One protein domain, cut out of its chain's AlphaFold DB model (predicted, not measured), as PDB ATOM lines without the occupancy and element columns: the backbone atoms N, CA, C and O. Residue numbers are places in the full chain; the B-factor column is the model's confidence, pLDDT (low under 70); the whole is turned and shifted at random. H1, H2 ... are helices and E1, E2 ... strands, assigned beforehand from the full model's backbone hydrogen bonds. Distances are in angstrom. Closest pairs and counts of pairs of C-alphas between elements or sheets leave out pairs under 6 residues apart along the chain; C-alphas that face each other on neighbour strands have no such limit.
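Overview. This is residues 58 to 141 of the 146 residues of an uncharacterized protein of Araneus ventricosus (UniProt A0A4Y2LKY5). Helices are spread loosely round a tiny parallel pair of strands, E1 and E2, near the middle: H1 and H2 make a corner towards one end, H3 lies near E2, and H4 extends at the other end, reached by a long loop. The printed part has 84 residues, with four named helices and two named strands in the order H1, H2, E1, H3, E2, H4. It is mostly helix and only just loose, close to compact, with a radius of gyration of the C-alphas of 14.7 A and spans of 39 by 31 by 24 A.

Along the chain. H1, residues 58 to 69, begins at C-alpha 58 (146.909, 119.359, 117.811) and is 16.5 A long. H2 is residues 71 to 76, E1 residues 80 to 82, H3 residues 93 to 101 and E2 residues 104 to 106. H4, residues 124 to 139, is 24.0 A long and ends at C-alpha 139 (134.195, 122.517, 154.068).

Arrangement. H1 and H2 only just touch, only at the corner, with 3 pairs of C-alphas within 8 A; residues 66 to 67 of H1 alone take part, and the closest C-alphas are Val 67 and Thr 74, 6.7 A. Their lines are about perpendicular, at 79 degrees. E1 and E2 are parallel neighbours at 31 degrees, with N 82 and O 105 at 2.8 A, within hydrogen-bond range. E1, H3 and E2 form a strand-helix-strand unit, two parallel strands joined through a helix, with a right-handed crossover. The closest C-alphas of H3 and E2 are Leu 99 and Glu 105, 7.6 A. H4 touches no helix and is apart from E1. Every O i to N i+4 pair is within hydrogen-bond range in H1 and H3, 10 of 12 in H4 and 0 of 2 in H2, where 1 of 3 O i to N i+3 pairs is.

Size, cuts and confidence. The two C-alphas farthest apart, Asp 68 and Asn 141, are 41.0 A apart. The printed part has no cut. The link from E2 to H4, residues 107 to 123, is long. Residues 118 to 125 and 134 to 141 are among those that stand free. Mean pLDDT of the printed part is 72.2; residues 58 to 64, 72 to 78, 88 and 111 to 126 are under 70.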
ATOM      1  N   ILE A  58     146.495 119.600 116.418       54.69
ATOM      2  CA  ILE A  58     146.909 119.359 117.811       54.69
ATOM      3  C   ILE A  58     146.084 118.225 118.432       54.69
ATOM      4  O   ILE A  58     146.636 117.328 119.059       54.69
ATOM      5  N   SER A  59     144.776 118.193 118.187       56.03
ATOM      6  CA  SER A  59     143.913 117.157 118.757       56.03
ATOM      7  C   SER A  59     144.226 115.742 118.277       56.03
ATOM      8  O   SER A  59     144.239 114.802 119.070       56.03
ATOM      9  N   SER A  60     144.514 115.587 116.983       58.38
ATOM     10  CA  SER A  60     144.875 114.279 116.439       58.38
ATOM     11  C   SER A  60     146.154 113.757 117.096       58.38
ATOM     12  O   SER A  60     146.190 112.611 117.531       58.38
ATOM     13  N   VAL A  61     147.151 114.629 117.290       67.88
ATOM     14  CA  VAL A  61     148.413 114.296 117.963       67.88
ATOM     15  C   VAL A  61     148.166 113.840 119.403       67.88
ATOM     16  O   VAL A  61     148.719 112.823 119.815       67.88
ATOM     17  N   TRP A  62     147.290 114.523 120.148       64.38
ATOM     18  CA  TRP A  62     146.944 114.113 121.511       64.38
ATOM     19  C   TRP A  62     146.170 112.799 121.562       64.38
ATOM     20  O   TRP A  62     146.462 111.976 122.423       64.38
ATOM     21  N   LYS A  63     145.239 112.556 120.631       67.31
ATOM     22  CA  LYS A  63     144.531 111.269 120.545       67.31
ATOM     23  C   LYS A  63     145.507 110.117 120.299       67.31
ATOM     24  O   LYS A  63     145.452 109.123 121.018       67.31
ATOM     25  N   TYR A  64     146.438 110.266 119.356       68.69
ATOM     26  CA  TYR A  64     147.459 109.244 119.103       68.69
ATOM     27  C   TYR A  64     148.396 109.046 120.298       68.69
ATOM     28  O   TYR A  64     148.675 107.908 120.664       68.69
ATOM     29  N   ALA A  65     148.834 110.127 120.950       74.69
ATOM     30  CA  ALA A  65     149.671 110.038 122.145       74.69
ATOM     31  C   ALA A  65     148.948 109.344 123.314       74.69
ATOM     32  O   ALA A  65     149.564 108.577 124.053       74.69
ATOM     33  N   LEU A  66     147.643 109.577 123.474       71.56
ATOM     34  CA  LEU A  66     146.839 108.947 124.521       71.56
ATOM     35  C   LEU A  66     146.672 107.443 124.271       71.56
ATOM     36  O   LEU A  66     146.851 106.651 125.194       71.56
ATOM     37  N   VAL A  67     146.399 107.052 123.023       73.94
ATOM     38  CA  VAL A  67     146.305 105.644 122.604       73.94
ATOM     39  C   VAL A  67     147.646 104.924 122.776       73.94
ATOM     40  O   VAL A  67     147.667 103.817 123.305       73.94
ATOM     41  N   ASP A  68     148.758 105.560 122.391       76.81
ATOM     42  CA  ASP A  68     150.115 105.009 122.536       76.81
ATOM     43  C   ASP A  68     150.492 104.789 124.006       76.81
ATOM     44  O   ASP A  68     150.971 103.724 124.388       76.81
ATOM     45  N   LYS A  69     150.259 105.794 124.861       79.06
ATOM     46  CA  LYS A  69     150.635 105.705 126.276       79.06
ATOM     47  C   LYS A  69     149.668 104.867 127.101       79.06
ATOM     48  O   LYS A  69     150.089 104.338 128.132       79.06
ATOM     49  N   ARG A  70     148.381 104.805 126.734       70.25
ATOM     50  CA  ARG A  70     147.301 104.252 127.576       70.25
ATOM     51  C   ARG A  70     146.150 103.646 126.761       70.25
ATOM     52  O   ARG A  70     145.025 104.148 126.820       70.25
ATOM     53  N   PRO A  71     146.375 102.512 126.086       70.88
ATOM     54  CA  PRO A  71     145.354 101.872 125.254       70.88
ATOM     55  C   PRO A  71     144.119 101.408 126.050       70.88
ATOM     56  O   PRO A  71     143.004 101.424 125.528       70.88
ATOM     57  N   GLN A  72     144.274 101.057 127.334       69.31
ATOM     58  CA  GLN A  72     143.150 100.672 128.199       69.31
ATOM     59  C   GLN A  72     142.233 101.842 128.593       69.31
ATOM     60  O   GLN A  72     141.102 101.616 129.014       69.31
ATOM     61  N   TRP A  73     142.706 103.088 128.492       67.31
ATOM     62  CA  TRP A  73     141.909 104.264 128.846       67.31
ATOM     63  C   TRP A  73     140.853 104.538 127.781       67.31
ATOM     64  O   TRP A  73     139.699 104.800 128.104       67.31
ATOM     65  N   THR A  74     141.235 104.377 126.514       66.12
ATOM     66  CA  THR A  74     140.343 104.514 125.360       66.12
ATOM     67  C   THR A  74     139.198 103.506 125.325       66.12
ATOM     68  O   THR A  74     138.205 103.785 124.670       66.12
ATOM     69  N   SER A  75     139.301 102.355 126.004       68.31
ATOM     70  CA  SER A  75     138.191 101.387 126.061       68.31
ATOM     71  C   SER A  75     137.259 101.573 127.261       68.31
ATOM     72  O   SER A  75     136.167 101.015 127.260       68.31
ATOM     73  N   ARG A  76     137.694 102.296 128.303       66.75
ATOM     74  CA  ARG A  76     136.924 102.514 129.543       66.75
ATOM     75  C   ARG A  76     136.254 103.879 129.609       66.75
ATOM     76  O   ARG A  76     135.283 104.036 130.341       66.75
ATOM     77  N   HIS A  77     136.803 104.858 128.902       65.44
ATOM     78  CA  HIS A  77     136.333 106.232 128.926       65.44
ATOM     79  C   HIS A  77     136.057 106.681 127.496       65.44
ATOM     80  O   HIS A  77     136.985 106.814 126.701       65.44
ATOM     81  N   ASP A  78     134.781 106.928 127.197       65.12
ATOM     82  CA  ASP A  78     134.347 107.390 125.874       65.12
ATOM     83  C   ASP A  78     134.871 108.802 125.570       65.12
ATOM     84  O   ASP A  78     135.170 109.125 124.420       65.12
ATOM     85  N   ASN A  79     135.054 109.626 126.614       75.12
ATOM     86  CA  ASN A  79     135.393 111.040 126.493       75.12
ATOM     87  C   ASN A  79     136.601 111.421 127.356       75.12
ATOM     88  O   ASN A  79     136.796 110.929 128.470       75.12
ATOM     89  N   VAL A  80     137.404 112.355 126.846       79.94
ATOM     90  CA  VAL A  80     138.498 112.978 127.598       79.94
ATOM     91  C   VAL A  80     137.931 114.159 128.380       79.94
ATOM     92  O   VAL A  80     137.310 115.043 127.788       79.94
ATOM     93  N   ILE A  81     138.166 114.184 129.694       80.75
ATOM     94  CA  ILE A  81     137.820 115.320 130.554       80.75
ATOM     95  C   ILE A  81     139.020 116.268 130.597       80.75
ATOM     96  O   ILE A  81     140.110 115.889 131.025       80.75
ATOM     97  N   LEU A  82     138.823 117.502 130.142       81.94
ATOM     98  CA  LEU A  82     139.829 118.555 130.158       81.94
ATOM     99  C   LEU A  82     139.609 119.466 131.370       81.94
ATOM    100  O   LEU A  82     138.607 120.180 131.444       81.94
ATOM    101  N   LEU A  83     140.581 119.482 132.283       81.38
ATOM    102  CA  LEU A  83     140.687 120.490 133.336       81.38
ATOM    103  C   LEU A  83     141.489 121.686 132.809       81.38
ATOM    104  O   LEU A  83     142.603 121.517 132.314       81.38
ATOM    105  N   ARG A  84     140.921 122.891 132.890       77.12
ATOM    106  CA  ARG A  84     141.556 124.123 132.403       77.12
ATOM    107  C   ARG A  84     141.137 125.327 133.233       77.12
ATOM    108  O   ARG A  84     140.052 125.341 133.806       77.12
ATOM    109  N   ASP A  85     141.969 126.359 133.238       75.94
ATOM    110  CA  ASP A  85     141.602 127.667 133.754       75.94
ATOM    111  C   ASP A  85     140.618 128.414 132.831       75.94
ATOM    112  O   ASP A  85     140.558 128.223 131.614       75.94
ATOM    113  N   ASN A  86     139.819 129.302 133.427       76.19
ATOM    114  CA  ASN A  86     138.802 130.088 132.720       76.19
ATOM    115  C   ASN A  86     139.386 131.334 132.015       76.19
ATOM    116  O   ASN A  86     138.689 132.332 131.817       76.19
ATOM    117  N   ALA A  87     140.679 131.334 131.676       76.88
ATOM    118  CA  ALA A  87     141.323 132.505 131.095       76.88
ATOM    119  C   ALA A  87     140.764 132.833 129.696       76.88
ATOM    120  O   ALA A  87     140.417 131.959 128.897       76.88
ATOM    121  N   SER A  88     140.702 134.133 129.384       69.75
ATOM    122  CA  SER A  88     140.110 134.705 128.161       69.75
ATOM    123  C   SER A  88     140.477 134.016 126.826       69.75
ATOM    124  O   SER A  88     139.565 133.754 126.036       69.75
ATOM    125  N   PRO A  89     141.745 133.639 126.532       71.31
ATOM    126  CA  PRO A  89     142.055 132.977 125.257       71.31
ATOM    127  C   PRO A  89     141.354 131.615 125.102       71.31
ATOM    128  O   PRO A  89     141.066 131.179 123.983       71.31
ATOM    129  N   TYR A  90     141.026 130.958 126.215       70.56
ATOM    130  CA  TYR A  90     140.512 129.592 126.251       70.56
ATOM    131  C   TYR A  90     138.989 129.494 126.275       70.56
ATOM    132  O   TYR A  90     138.431 128.448 125.948       70.56
ATOM    133  N   THR A  91     138.305 130.586 126.603       74.31
ATOM    134  CA  THR A  91     136.836 130.666 126.605       74.31
ATOM    135  C   THR A  91     136.260 131.121 125.267       74.31
ATOM    136  O   THR A  91     135.033 131.200 125.105       74.31
ATOM    137  N   SER A  92     137.135 131.396 124.296       83.06
ATOM    138  CA  SER A  92     136.781 131.867 122.965       83.06
ATOM    139  C   SER A  92     135.913 130.852 122.201       83.06
ATOM    140  O   SER A  92     136.040 129.633 122.341       83.06
ATOM    141  N   LYS A  93     135.004 131.365 121.359       83.81
ATOM    142  CA  LYS A  93     134.119 130.558 120.498       83.81
ATOM    143  C   LYS A  93     134.853 129.483 119.675       83.81
ATOM    144  O   LYS A  93     134.375 128.351 119.689       83.81
ATOM    145  N   PRO A  94     135.983 129.770 118.993       85.25
ATOM    146  CA  PRO A  94     136.674 128.740 118.218       85.25
ATOM    147  C   PRO A  94     137.173 127.589 119.097       85.25
ATOM    148  O   PRO A  94     137.014 126.438 118.716       85.25
ATOM    149  N   VAL A  95     137.688 127.876 120.298       83.06
ATOM    150  CA  VAL A  95     138.170 126.845 121.232       83.06
ATOM    151  C   VAL A  95     137.020 125.984 121.759       83.06
ATOM    152  O   VAL A  95     137.149 124.772 121.877       83.06
ATOM    153  N   LYS A  96     135.859 126.583 122.038       85.69
ATOM    154  CA  LYS A  96     134.671 125.822 122.451       85.69
ATOM    155  C   LYS A  96     134.154 124.907 121.343       85.69
ATOM    156  O   LYS A  96     133.728 123.794 121.636       85.69
ATOM    157  N   ASN A  97     134.181 125.367 120.093       86.44
ATOM    158  CA  ASN A  97     133.746 124.563 118.953       86.44
ATOM    159  C   ASN A  97     134.692 123.383 118.723       86.44
ATOM    160  O   ASN A  97     134.221 122.258 118.621       86.44
ATOM    161  N   THR A  98     136.009 123.610 118.765       85.56
ATOM    162  CA  THR A  98     136.968 122.508 118.633       85.56
ATOM    163  C   THR A  98     136.808 121.494 119.760       85.56
ATOM    164  O   THR A  98     136.766 120.306 119.486       85.56
ATOM    165  N   LEU A  99     136.634 121.912 121.017       83.94
ATOM    166  CA  LEU A  99     136.416 120.968 122.126       83.94
ATOM    167  C   LEU A  99     135.160 120.101 121.937       83.94
ATOM    168  O   LEU A  99     135.197 118.907 122.231       83.94
ATOM    169  N   LYS A 100     134.081 120.669 121.383       84.06
ATOM    170  CA  LYS A 100     132.869 119.914 121.029       84.06
ATOM    171  C   LYS A 100     133.122 118.902 119.914       84.06
ATOM    172  O   LYS A 100     132.721 117.753 120.061       84.06
ATOM    173  N   ASP A 101     133.824 119.298 118.854       85.19
ATOM    174  CA  ASP A 101     134.164 118.408 117.731       85.19
ATOM    175  C   ASP A 101     135.043 117.229 118.179       85.19
ATOM    176  O   ASP A 101     135.025 116.146 117.595       85.19
ATOM    177  N   LEU A 102     135.821 117.430 119.243       81.69
ATOM    178  CA  LEU A 102     136.677 116.402 119.825       81.69
ATOM    179  C   LEU A 102     135.964 115.486 120.811       81.69
ATOM    180  O   LEU A 102     136.564 114.479 121.195       81.69
ATOM    181  N   VAL A 103     134.712 115.805 121.155       83.25
ATOM    182  CA  VAL A 103     133.917 115.141 122.195       83.25
ATOM    183  C   VAL A 103     134.637 115.199 123.548       83.25
ATOM    184  O   VAL A 103     134.723 114.224 124.289       83.25
ATOM    185  N   TRP A 104     135.248 116.350 123.847       82.19
ATOM    186  CA  TRP A 104     135.934 116.574 125.117       82.19
ATOM    187  C   TRP A 104     134.999 117.265 126.096       82.19
ATOM    188  O   TRP A 104     134.390 118.293 125.788       82.19
ATOM    189  N   GLU A 105     134.911 116.704 127.294       82.69
ATOM    190  CA  GLU A 105     134.143 117.288 128.380       82.69
ATOM    191  C   GLU A 105     135.015 118.312 129.104       82.69
ATOM    192  O   GLU A 105     136.147 118.025 129.492       82.69
ATOM    193  N   VAL A 106     134.518 119.538 129.252       81.38
ATOM    194  CA  VAL A 106     135.246 120.593 129.963       81.38
ATOM    195  C   VAL A 106     134.810 120.574 131.412       81.38
ATOM    196  O   VAL A 106     133.638 120.802 131.711       81.38
ATOM    197  N   PHE A 107     135.760 120.339 132.308       80.62
ATOM    198  CA  PHE A 107     135.488 120.365 133.732       80.62
ATOM    199  C   PHE A 107     135.273 121.816 134.204       80.62
ATOM    200  O   PHE A 107     136.105 122.679 133.897       80.62
ATOM    201  N   PRO A 108     134.174 122.127 134.917       75.25
ATOM    202  CA  PRO A 108     133.915 123.482 135.389       75.25
ATOM    203  C   PRO A 108     134.944 123.876 136.457       75.25
ATOM    204  O   PRO A 108     135.013 123.253 137.514       75.25
ATOM    205  N   HIS A 109     135.729 124.925 136.190       73.75
ATOM    206  CA  HIS A 109     136.703 125.471 137.143       73.75
ATOM    207  C   HIS A 109     136.226 126.825 137.695       73.75
ATOM    208  O   HIS A 109     135.893 127.709 136.894       73.75
ATOM    209  N   PRO A 110     136.168 127.024 139.025       71.81
ATOM    210  CA  PRO A 110     135.813 128.311 139.615       71.81
ATOM    211  C   PRO A 110     136.759 129.444 139.195       71.81
ATOM    212  O   PRO A 110     137.957 129.262 138.963       71.81
ATOM    213  N   LEU A 111     136.199 130.653 139.112       64.69
ATOM    214  CA  LEU A 111     136.948 131.862 138.787       64.69
ATOM    215  C   LEU A 111     137.947 132.156 139.921       64.69
ATOM    216  O   LEU A 111     137.547 132.243 141.076       64.69
ATOM    217  N   TYR A 112     139.227 132.326 139.580       61.28
ATOM    218  CA  TYR A 112     140.313 132.618 140.528       61.28
ATOM    219  C   TYR A 112     140.600 131.530 141.577       61.28
ATOM    220  O   TYR A 112     140.954 131.858 142.701       61.28
ATOM    221  N   SER A 113     140.520 130.242 141.226       63.50
ATOM    222  CA  SER A 113     141.090 129.178 142.068       63.50
ATOM    223  C   SER A 113     142.560 128.913 141.680       63.50
ATOM    224  O   SER A 113     142.815 128.367 140.598       63.50
ATOM    225  N   PRO A 114     143.540 129.335 142.511       60.06
ATOM    226  CA  PRO A 114     144.971 129.198 142.232       60.06
ATOM    227  C   PRO A 114     145.511 127.781 142.470       60.06
ATOM    228  O   PRO A 114     146.638 127.501 142.067       60.06
ATOM    229  N   GLU A 115     144.722 126.900 143.092       60.06
ATOM    230  CA  GLU A 115     145.110 125.531 143.475       60.06
ATOM    231  C   GLU A 115     145.019 124.517 142.324       60.06
ATOM    232  O   GLU A 115     145.123 123.310 142.531       60.06
ATOM    233  N   ALA A 116     144.857 124.988 141.086       60.47
ATOM    234  CA  ALA A 116     145.047 124.125 139.932       60.47
ATOM    235  C   ALA A 116     146.530 123.700 139.854       60.47
ATOM    236  O   ALA A 116     147.410 124.569 139.914       60.47
ATOM    237  N   PRO A 117     146.835 122.396 139.706       55.09
ATOM    238  CA  PRO A 117     148.207 121.923 139.587       55.09
ATOM    239  C   PRO A 117     148.866 122.594 138.381       55.09
ATOM    240  O   PRO A 117     148.415 122.462 137.242       55.09
ATOM    241  N   LYS A 118     149.910 123.385 138.642       58.09
ATOM    242  CA  LYS A 118     150.652 124.101 137.602       58.09
ATOM    243  C   LYS A 118     151.578 123.132 136.869       58.09
ATOM    244  O   LYS A 118     152.125 122.213 137.471       58.09
ATOM    245  N   GLU A 119     151.793 123.399 135.582       52.03
ATOM    246  CA  GLU A 119     152.498 122.556 134.597       52.03
ATOM    247  C   GLU A 119     153.884 122.026 135.009       52.03
ATOM    248  O   GLU A 119     154.387 121.108 134.368       52.03
ATOM    249  N   ALA A 120     154.522 122.573 136.047       47.22
ATOM    250  CA  ALA A 120     155.917 122.277 136.345       47.22
ATOM    251  C   ALA A 120     156.175 120.816 136.749       47.22
ATOM    252  O   ALA A 120     157.257 120.337 136.442       47.22
ATOM    253  N   ASN A 121     155.227 120.114 137.386       49.19
ATOM    254  CA  ASN A 121     155.384 118.710 137.797       49.19
ATOM    255  C   ASN A 121     154.020 118.016 137.981       49.19
ATOM    256  O   ASN A 121     153.690 117.621 139.087       49.19
ATOM    257  N   PHE A 122     153.207 117.880 136.929       54.94
ATOM    258  CA  PHE A 122     151.962 117.101 137.021       54.94
ATOM    259  C   PHE A 122     152.277 115.620 137.307       54.94
ATOM    260  O   PHE A 122     152.683 114.881 136.404       54.94
ATOM    261  N   ASN A 123     152.104 115.187 138.557       60.38
ATOM    262  CA  ASN A 123     152.237 113.796 138.983       60.38
ATOM    263  C   ASN A 123     150.850 113.180 139.263       60.38
ATOM    264  O   ASN A 123     149.878 113.875 139.548       60.38
ATOM    265  N   TRP A 124     150.738 111.850 139.194       66.12
ATOM    266  CA  TRP A 124     149.505 111.117 139.520       66.12
ATOM    267  C   TRP A 124     149.044 111.356 140.959       66.12
ATOM    268  O   TRP A 124     147.842 111.399 141.220       66.12
ATOM    269  N   ASP A 125     149.991 111.591 141.864       67.44
ATOM    270  CA  ASP A 125     149.712 111.926 143.260       67.44
ATOM    271  C   ASP A 125     148.959 113.264 143.395       67.44
ATOM    272  O   ASP A 125     148.081 113.406 144.252       67.44
ATOM    273  N   ASP A 126     149.195 114.218 142.491       67.56
ATOM    274  CA  ASP A 126     148.510 115.516 142.502       67.56
ATOM    275  C   ASP A 126     147.030 115.374 142.123       67.56
ATOM    276  O   ASP A 126     146.173 116.075 142.661       67.56
ATOM    277  N   ILE A 127     146.693 114.414 141.251       70.94
ATOM    278  CA  ILE A 127     145.299 114.129 140.875       70.94
ATOM    279  C   ILE A 127     144.523 113.579 142.074       70.94
ATOM    280  O   ILE A 127     143.374 113.956 142.297       70.94
ATOM    281  N   HIS A 128     145.137 112.706 142.872       70.19
ATOM    282  CA  HIS A 128     144.508 112.209 144.097       70.19
ATOM    283  C   HIS A 128     144.384 113.307 145.160       70.19
ATOM    284  O   HIS A 128     143.405 113.338 145.908       70.19
ATOM    285  N   THR A 129     145.318 114.258 145.162       71.94
ATOM    286  CA  THR A 129     145.290 115.430 146.041       71.94
ATOM    287  C   THR A 129     144.148 116.391 145.688       71.94
ATOM    288  O   THR A 129     143.544 116.966 146.596       71.94
ATOM    289  N   LEU A 130     143.751 116.495 144.408       73.25
ATOM    290  CA  LEU A 130     142.589 117.295 143.985       73.25
ATOM    291  C   LEU A 130     141.298 116.893 144.709       73.25
ATOM    292  O   LEU A 130     140.507 117.763 145.066       73.25
ATOM    293  N   LEU A 131     141.088 115.601 144.977       75.62
ATOM    294  CA  LEU A 131     139.892 115.143 145.690       75.62
ATOM    295  C   LEU A 131     139.867 115.657 147.142       75.62
ATOM    296  O   LEU A 131     138.820 116.055 147.652       75.62
ATOM    297  N   GLY A 132     141.033 115.683 147.794       74.00
ATOM    298  CA  GLY A 132     141.197 116.231 149.141       74.00
ATOM    299  C   GLY A 132     141.028 117.751 149.182       74.00
ATOM    300  O   GLY A 132     140.345 118.272 150.063       74.00
ATOM    301  N   ILE A 133     141.580 118.452 148.188       76.94
ATOM    302  CA  ILE A 133     141.408 119.898 147.977       76.94
ATOM    303  C   ILE A 133     139.924 120.252 147.813       76.94
ATOM    304  O   ILE A 133     139.431 121.190 148.436       76.94
ATOM    305  N   TRP A 134     139.178 119.462 147.041       77.56
ATOM    306  CA  TRP A 134     137.734 119.637 146.881       77.56
ATOM    307  C   TRP A 134     136.984 119.482 148.202       77.56
ATOM    308  O   TRP A 134     136.129 120.308 148.518       77.56
ATOM    309  N   GLY A 135     137.345 118.481 149.007       78.19
ATOM    310  CA  GLY A 135     136.792 118.309 150.351       78.19
ATOM    311  C   GLY A 135     137.025 119.531 151.245       78.19
ATOM    312  O   GLY A 135     136.092 119.997 151.900       78.19
ATOM    313  N   LYS A 136     138.238 120.099 151.219       79.81
ATOM    314  CA  LYS A 136     138.567 121.331 151.953       79.81
ATOM    315  C   LYS A 136     137.784 122.544 151.441       79.81
ATOM    316  O   LYS A 136     137.246 123.285 152.256       79.81
ATOM    317  N   CYS A 137     137.651 122.708 150.125       78.06
ATOM    318  CA  CYS A 137     136.914 123.813 149.500       78.06
ATOM    319  C   CYS A 137     135.413 123.789 149.831       78.06
ATOM    320  O   CYS A 137     134.798 124.826 150.091       78.06
ATOM    321  N   VAL A 138     134.818 122.594 149.867       79.62
ATOM    322  CA  VAL A 138     133.427 122.415 150.301       79.62
ATOM    323  C   VAL A 138     133.290 122.737 151.791       79.62
ATOM    324  O   VAL A 138     132.380 123.467 152.171       79.62
ATOM    325  N   ALA A 139     134.210 122.252 152.630       79.75
ATOM    326  CA  ALA A 139     134.195 122.517 154.068       79.75
ATOM    327  C   ALA A 139     134.437 123.998 154.417       79.75
ATOM    328  O   ALA A 139     133.911 124.486 155.416       79.75
ATOM    329  N   SER A 140     135.201 124.724 153.597       78.50
ATOM    330  CA  SER A 140     135.501 126.146 153.782       78.50
ATOM    331  C   SER A 140     134.444 127.084 153.191       78.50
ATOM    332  O   SER A 140     134.653 128.294 153.192       78.50
ATOM    333  N   ASN A 141     133.321 126.573 152.669       79.94
ATOM    334  CA  ASN A 141     132.328 127.367 151.934       79.94
ATOM    335  C   ASN A 141     132.961 128.210 150.809       79.94
ATOM    336  O   ASN A 141     132.613 129.374 150.623       79.94
TER     337      ASN A 141